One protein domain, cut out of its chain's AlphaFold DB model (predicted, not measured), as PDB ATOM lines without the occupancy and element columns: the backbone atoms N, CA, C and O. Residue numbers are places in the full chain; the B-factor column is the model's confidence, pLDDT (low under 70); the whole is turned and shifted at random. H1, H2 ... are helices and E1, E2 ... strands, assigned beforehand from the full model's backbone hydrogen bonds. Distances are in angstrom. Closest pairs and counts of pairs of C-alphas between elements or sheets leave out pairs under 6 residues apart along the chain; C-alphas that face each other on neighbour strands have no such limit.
ATOM      1  N   PRO A  17      11.346  12.925  32.650       92.00
ATOM      2  CA  PRO A  17       9.887  12.911  32.651       92.00
ATOM      3  C   PRO A  17       9.334  12.648  34.054       92.00
ATOM      4  O   PRO A  17       9.939  11.924  34.845       92.00
ATOM      5  N   LYS A  18       8.166  13.211  34.375       94.00
ATOM      6  CA  LYS A  18       7.518  12.928  35.660       94.00
ATOM      7  C   LYS A  18       6.912  11.532  35.613       94.00
ATOM      8  O   LYS A  18       5.947  11.321  34.883       94.00
ATOM      9  N   VAL A  19       7.437  10.609  36.407       96.00
ATOM     10  CA  VAL A  19       6.852   9.273  36.573       96.00
ATOM     11  C   VAL A  19       5.789   9.346  37.659       96.00
ATOM     12  O   VAL A  19       6.099   9.630  38.811       96.00
ATOM     13  N   VAL A  20       4.530   9.145  37.285       95.94
ATOM     14  CA  VAL A  20       3.389   9.140  38.210       95.94
ATOM     15  C   VAL A  20       3.199   7.751  38.815       95.94
ATOM     16  O   VAL A  20       2.940   7.645  40.012       95.94
ATOM     17  N   SER A  21       3.375   6.707  38.002       96.44
ATOM     18  CA  SER A  21       3.387   5.299  38.410       96.44
ATOM     19  C   SER A  21       4.466   4.546  37.642       96.44
ATOM     20  O   SER A  21       4.634   4.776  36.444       96.44
ATOM     21  N   ASP A  22       5.162   3.643  38.328       94.31
ATOM     22  CA  ASP A  22       6.113   2.678  37.756       94.31
ATOM     23  C   ASP A  22       5.459   1.316  37.434       94.31
ATOM     24  O   ASP A  22       6.146   0.322  37.208       94.31
ATOM     25  N   GLY A  23       4.125   1.252  37.456       91.19
ATOM     26  CA  GLY A  23       3.335   0.031  37.293       91.19
ATOM     27  C   GLY A  23       3.146  -0.766  38.587       91.19
ATOM     28  O   GLY A  23       2.255  -1.610  38.653       91.19
ATOM     29  N   LYS A  24       3.914  -0.484  39.644       90.75
ATOM     30  CA  LYS A  24       3.801  -1.156  40.951       90.75
ATOM     31  C   LYS A  24       3.298  -0.214  42.037       90.75
ATOM     32  O   LYS A  24       2.548  -0.626  42.918       90.75
ATOM     33  N   SER A  25       3.724   1.041  41.991       92.50
ATOM     34  CA  SER A  25       3.515   2.036  43.028       92.50
ATOM     35  C   SER A  25       3.207   3.414  42.443       92.50
ATOM     36  O   SER A  25       3.690   3.803  41.380       92.50
ATOM     37  N   LEU A  26       2.387   4.174  43.171       92.06
ATOM     38  CA  LEU A  26       2.118   5.580  42.882       92.06
ATOM     39  C   LEU A  26       3.248   6.442  43.454       92.06
ATOM     40  O   LEU A  26       3.383   6.562  44.671       92.06
ATOM     41  N   LEU A  27       4.028   7.069  42.575       93.94
ATOM     42  CA  LEU A  27       5.197   7.875  42.941       93.94
ATOM     43  C   LEU A  27       4.856   9.351  43.162       93.94
ATOM     44  O   LEU A  27       5.524  10.047  43.927       93.94
ATOM     45  N   LEU A  28       3.809   9.846  42.497       92.62
ATOM     46  CA  LEU A  28       3.361  11.234  42.600       92.62
ATOM     47  C   LEU A  28       1.891  11.301  43.005       92.62
ATOM     48  O   LEU A  28       1.078  10.471  42.613       92.62
ATOM     49  N   ASN A  29       1.539  12.336  43.766       88.19
ATOM     50  CA  ASN A  29       0.149  12.641  44.100       88.19
ATOM     51  C   ASN A  29      -0.511  13.531  43.032       88.19
ATOM     52  O   ASN A  29       0.167  14.139  42.194       88.19
ATOM     53  N   SER A  30      -1.835  13.688  43.117       87.12
ATOM     54  CA  SER A  30      -2.613  14.512  42.179       87.12
ATOM     55  C   SER A  30      -2.154  15.974  42.110       87.12
ATOM     56  O   SER A  30      -2.400  16.644  41.110       87.12
ATOM     57  N   LYS A  31      -1.478  16.511  43.140       86.56
ATOM     58  CA  LYS A  31      -0.944  17.888  43.149       86.56
ATOM     59  C   LYS A  31       0.285  18.048  42.252       86.56
ATOM     60  O   LYS A  31       0.431  19.091  41.623       86.56
ATOM     61  N   LEU A  32       1.157  17.043  42.193       88.00
ATOM     62  CA  LEU A  32       2.397  17.088  41.407       88.00
ATOM     63  C   LEU A  32       2.228  16.539  39.984       88.00
ATOM     64  O   LEU A  32       2.876  17.046  39.055       88.00
ATOM     65  N   ALA A  33       1.382  15.516  39.834       87.25
ATOM     66  CA  ALA A  33       1.116  14.824  38.577       87.25
ATOM     67  C   ALA A  33       0.032  15.501  37.721       87.25
ATOM     68  O   ALA A  33       0.113  15.456  36.499       87.25
ATOM     69  N   GLY A  34      -0.948  16.149  38.357       88.62
ATOM     70  CA  GLY A  34      -2.251  16.419  37.748       88.62
ATOM     71  C   GLY A  34      -3.283  15.389  38.215       88.62
ATOM     72  O   GLY A  34      -2.928  14.317  38.705       88.62
ATOM     73  N   ASP A  35      -4.557  15.741  38.115       87.38
ATOM     74  CA  ASP A  35      -5.692  14.885  38.470       87.38
ATOM     75  C   ASP A  35      -5.825  13.684  37.526       87.38
ATOM     76  O   ASP A  35      -5.881  12.554  38.006       87.38
ATOM     77  N   GLU A  36      -5.796  13.903  36.211       89.44
ATOM     78  CA  GLU A  36      -5.991  12.836  35.217       89.44
ATOM     79  C   GLU A  36      -4.867  11.790  35.223       89.44
ATOM     80  O   GLU A  36      -5.178  10.606  35.378       89.44
ATOM     81  N   PRO A  37      -3.568  12.155  35.193       93.06
ATOM     82  CA  PRO A  37      -2.509  11.151  35.252       93.06
ATOM     83  C   PRO A  37      -2.492  10.374  36.567       93.06
ATOM     84  O   PRO A  37      -2.225   9.176  36.579       93.06
ATOM     85  N   TYR A  38      -2.797  11.043  37.683       92.94
ATOM     86  CA  TYR A  38      -2.911  10.380  38.979       92.94
ATOM     87  C   TYR A  38      -4.086   9.399  39.006       92.94
ATOM     88  O   TYR A  38      -3.949   8.287  39.513       92.94
ATOM     89  N   MET A  39      -5.231   9.790  38.446       91.06
ATOM     90  CA  MET A  39      -6.410   8.934  38.348       91.06
ATOM     91  C   MET A  39      -6.137   7.709  37.468       91.06
ATOM     92  O   MET A  39      -6.483   6.601  37.872       91.06
ATOM     93  N   LEU A  40      -5.485   7.875  36.313       92.50
ATOM     94  CA  LEU A  40      -5.065   6.755  35.460       92.50
ATOM     95  C   LEU A  40      -4.137   5.804  36.217       92.50
ATOM     96  O   LEU A  40      -4.410   4.610  36.301       92.50
ATOM     97  N   ALA A  41      -3.094   6.347  36.843       93.81
ATOM     98  CA  ALA A  41      -2.114   5.577  37.597       93.81
ATOM     99  C   ALA A  41      -2.732   4.795  38.770       93.81
ATOM    100  O   ALA A  41      -2.358   3.655  39.022       93.81
ATOM    101  N   LYS A  42      -3.706   5.385  39.477       90.88
ATOM    102  CA  LYS A  42      -4.425   4.720  40.575       90.88
ATOM    103  C   LYS A  42      -5.298   3.565  40.075       90.88
ATOM    104  O   LYS A  42      -5.484   2.582  40.787       90.88
ATOM    105  N   ASN A  43      -5.858   3.711  38.880       90.44
ATOM    106  CA  ASN A  43      -6.859   2.801  38.336       90.44
ATOM    107  C   ASN A  43      -6.287   1.668  37.488       90.44
ATOM    108  O   ASN A  43      -6.995   0.691  37.247       90.44
ATOM    109  N   LEU A  44      -5.043   1.802  37.033       92.44
ATOM    110  CA  LEU A  44      -4.377   0.860  36.142       92.44
ATOM    111  C   LEU A  44      -3.131   0.274  36.829       92.44
ATOM    112  O   LEU A  44      -2.005   0.635  36.474       92.44
ATOM    113  N   PRO A  45      -3.302  -0.613  37.831       89.88
ATOM    114  CA  PRO A  45      -2.169  -1.338  38.393       89.88
ATOM    115  C   PRO A  45      -1.484  -2.150  37.286       89.88
ATOM    116  O   PRO A  45      -2.149  -2.727  36.429       89.88
ATOM    117  N   GLY A  46      -0.153  -2.171  37.285       92.69
ATOM    118  CA  GLY A  46       0.656  -2.765  36.217       92.69
ATOM    119  C   GLY A  46       1.038  -1.796  35.093       92.69
ATOM    120  O   GLY A  46       1.934  -2.117  34.319       92.69
ATOM    121  N   VAL A  47       0.431  -0.604  35.014       95.25
ATOM    122  CA  VAL A  47       0.710   0.369  33.945       95.25
ATOM    123  C   VAL A  47       1.633   1.489  34.425       95.25
ATOM    124  O   VAL A  47       1.393   2.150  35.442       95.25
ATOM    125  N   VAL A  48       2.690   1.734  33.649       96.81
ATOM    126  CA  VAL A  48       3.600   2.870  33.829       96.81
ATOM    127  C   VAL A  48       2.924   4.134  33.300       96.81
ATOM    128  O   VAL A  48       2.505   4.189  32.146       96.81
ATOM    129  N   VAL A  49       2.838   5.176  34.128       97.31
ATOM    130  CA  VAL A  49       2.208   6.453  33.754       97.31
ATOM    131  C   VAL A  49       3.235   7.568  33.855       97.31
ATOM    132  O   VAL A  49       3.746   7.861  34.938       97.31
ATOM    133  N   ILE A  50       3.527   8.212  32.723       96.50
ATOM    134  CA  ILE A  50       4.554   9.252  32.598       96.50
ATOM    135  C   ILE A  50       3.945  10.539  32.035       96.50
ATOM    136  O   ILE A  50       3.223  10.527  31.039       96.50
ATOM    137  N   CYS A  51       4.301  11.678  32.631       94.88
ATOM    138  CA  CYS A  51       3.897  13.005  32.180       94.88
ATOM    139  C   CYS A  51       5.104  13.851  31.766       94.88
ATOM    140  O   CYS A  51       5.952  14.210  32.585       94.88
ATOM    141  N   ASP A  52       5.145  14.260  30.500       94.19
ATOM    142  CA  ASP A  52       6.125  15.227  29.995       94.19
ATOM    143  C   ASP A  52       5.570  15.940  28.770       94.19
ATOM    144  O   ASP A  52       5.036  15.278  27.888       94.19
ATOM    145  N   LYS A  53       5.731  17.265  28.658       92.12
ATOM    146  CA  LYS A  53       5.322  18.051  27.475       92.12
ATOM    147  C   LYS A  53       5.895  17.491  26.163       92.12
ATOM    148  O   LYS A  53       5.250  17.582  25.121       92.12
ATOM    149  N   ASN A  54       7.086  16.900  26.206       94.50
ATOM    150  CA  ASN A  54       7.700  16.202  25.088       94.50
ATOM    151  C   ASN A  54       7.386  14.697  25.154       94.50
ATOM    152  O   ASN A  54       8.073  13.935  25.837       94.50
ATOM    153  N   ARG A  55       6.360  14.266  24.406       94.94
ATOM    154  CA  ARG A  55       5.915  12.865  24.383       94.94
ATOM    155  C   ARG A  55       6.920  11.926  23.714       94.94
ATOM    156  O   ARG A  55       7.019  10.782  24.129       94.94
ATOM    157  N   VAL A  56       7.722  12.414  22.761       94.69
ATOM    158  CA  VAL A  56       8.807  11.621  22.147       94.69
ATOM    159  C   VAL A  56       9.838  11.242  23.208       94.69
ATOM    160  O   VAL A  56      10.183  10.076  23.367       94.69
ATOM    161  N   LYS A  57      10.284  12.226  23.993       94.94
ATOM    162  CA  LYS A  57      11.213  12.001  25.103       94.94
ATOM    163  C   LYS A  57      10.617  11.075  26.169       94.94
ATOM    164  O   LYS A  57      11.318  10.187  26.641       94.94
ATOM    165  N   ALA A  58       9.354  11.282  26.552       95.62
ATOM    166  CA  ALA A  58       8.678  10.404  27.509       95.62
ATOM    167  C   ALA A  58       8.588   8.958  27.006       95.62
ATOM    168  O   ALA A  58       8.848   8.048  27.780       95.62
ATOM    169  N   GLY A  59       8.282   8.758  25.721       95.19
ATOM    170  CA  GLY A  59       8.247   7.436  25.101       95.19
ATOM    171  C   GLY A  59       9.608   6.743  25.133       95.19
ATOM    172  O   GLY A  59       9.699   5.610  25.587       95.19
ATOM    173  N   TYR A  60      10.685   7.442  24.753       95.00
ATOM    174  CA  TYR A  60      12.042   6.890  24.862       95.00
ATOM    175  C   TYR A  60      12.409   6.499  26.294       95.00
ATOM    176  O   TYR A  60      13.011   5.451  26.506       95.00
ATOM    177  N   PHE A  61      12.043   7.330  27.266       96.25
ATOM    178  CA  PHE A  61      12.262   7.044  28.679       96.25
ATOM    179  C   PHE A  61      11.445   5.829  29.150       96.25
ATOM    180  O   PHE A  61      11.981   4.960  29.821       96.25
ATOM    181  N   ALA A  62      10.179   5.705  28.738       96.19
ATOM    182  CA  ALA A  62       9.347   4.539  29.044       96.19
ATOM    183  C   ALA A  62       9.958   3.231  28.503       96.19
ATOM    184  O   ALA A  62      10.053   2.241  29.221       96.19
ATOM    185  N   ILE A  63      10.431   3.246  27.253       95.50
ATOM    186  CA  ILE A  63      11.059   2.079  26.616       95.50
ATOM    187  C   ILE A  63      12.377   1.725  27.315       95.50
ATOM    188  O   ILE A  63      12.622   0.567  27.638       95.50
ATOM    189  N   LYS A  64      13.241   2.717  27.549       96.44
ATOM    190  CA  LYS A  64      14.585   2.486  28.084       96.44
ATOM    191  C   LYS A  64      14.572   2.081  29.557       96.44
ATOM    192  O   LYS A  64      15.285   1.157  29.930       96.44
ATOM    193  N   ASP A  65      13.819   2.802  30.382       95.75
ATOM    194  CA  ASP A  65      13.900   2.700  31.841       95.75
ATOM    195  C   ASP A  65      12.855   1.731  32.423       95.75
ATOM    196  O   ASP A  65      13.067   1.193  33.507       95.75
ATOM    197  N   PHE A  66      11.758   1.464  31.700       95.62
ATOM    198  CA  PHE A  66      10.694   0.547  32.137       95.62
ATOM    199  C   PHE A  66      10.429  -0.620  31.182       95.62
ATOM    200  O   PHE A  66       9.545  -1.430  31.453       95.62
ATOM    201  N   CYS A  67      11.181  -0.728  30.082       94.69
ATOM    202  CA  CYS A  67      11.023  -1.791  29.086       94.69
ATOM    203  C   CYS A  67       9.600  -1.882  28.509       94.69
ATOM    204  O   CYS A  67       9.146  -2.971  28.165       94.69
ATOM    205  N   CYS A  68       8.886  -0.753  28.403       94.25
ATOM    206  CA  CYS A  68       7.560  -0.735  27.788       94.25
ATOM    207  C   CYS A  68       7.651  -1.115  26.301       94.25
ATOM    208  O   CYS A  68       8.419  -0.507  25.555       94.25
ATOM    209  N   ASP A  69       6.832  -2.075  25.872       92.50
ATOM    210  CA  ASP A  69       6.699  -2.500  24.471       92.50
ATOM    211  C   ASP A  69       5.612  -1.720  23.710       92.50
ATOM    212  O   ASP A  69       5.689  -1.552  22.494       92.50
ATOM    213  N   THR A  70       4.639  -1.180  24.444       92.81
ATOM    214  CA  THR A  70       3.472  -0.476  23.920       92.81
ATOM    215  C   THR A  70       3.332   0.881  24.593       92.81
ATOM    216  O   THR A  70       3.403   1.002  25.817       92.81
ATOM    217  N   LEU A  71       3.102   1.924  23.791       94.12
ATOM    218  CA  LEU A  71       2.887   3.287  24.275       94.12
ATOM    219  C   LEU A  71       1.485   3.767  23.901       94.12
ATOM    220  O   LEU A  71       1.139   3.820  22.721       94.12
TER     221      LEU A  71
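Overview. This is residues 17 to 71 of the 289 residues of the protein "Lipid A 4'-kinase" of Puniceicoccaceae bacterium (UniProt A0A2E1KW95). A ribbon of two antiparallel strands, E1 and E2, runs through the middle between two helices, H2 over one of its faces and H3 over the other. The short helix H1 makes a corner with H2 on the H2 side of the ribbon. The printed part has 55 residues with two named strands and three named helices, in the order E1, H1, H2, E2, H3 along the chain; the sheet order is E1 - E2, and the class is mixed, helices and strands. It is compact, with a radius of gyration of the C-alphas of 10.2 A, and rounded, with spans of 25 by 23 by 14 A.

Arrangement. E1, residues 18 to 22, and E2, residues 48 to 51, are antiparallel neighbours, with 171 degrees between their directions. The C-alphas of Val 19 and Ile 50 face each other at 4.6 A. N 20 and O 49 are within hydrogen-bond range at 2.8 A, and so are N 51 and O 18, also at 2.8 A. H1, residues 30 to 33, comes closest to E1 at the C-alphas of Ala 33 and Val 20, 6.1 A apart. H2, residues 35 to 43, and H1 touch only at the corner by their link, closest at the C-alphas of Ser 30 and Tyr 38, 5.2 A apart. The closest C-alphas of H2 and E1 are those of Ala 41 and Ser 21, 5.6 A apart; those of H2 and E2 are Ala 41 and Val 49, 5.8 A apart. H3, residues 55 to 66, comes closest to E2 at the C-alphas of Ala 58 and Ile 50, 6.7 A apart. H3 is apart from H1 and from H2. In H2 and H3 every O i to N i+4 pair is within hydrogen-bond range; H1 is too short for such a pair.

Along the chain. E1 begins at C-alpha 18, (7.518, 12.928, 35.660), and is 10.6 A long from first to last C-alpha. H1 has four residues, Ser 30 to Ala 33. H2 runs 12.1 A from Asp 35 to Asn 43. E2 begins at C-alpha 48, (3.600, 2.870, 33.829), and measures 10.3 A. H3, the longest helix with 12 residues, measures 15.3 A and ends at C-alpha 66, (10.694, 0.547, 32.137).

Size, cuts and confidence. The two C-alphas farthest apart, those of Lys 31 and Asp 69, are 28.7 A apart. The printed part has no cut. The links H1 to H2, H2 to E2 and E2 to H3 are tight, E1 to H1 is a short link of 7 residues, and no link is long. The mean pLDDT of the printed part of this predicted model is 93.1, and no printed residue is under 70.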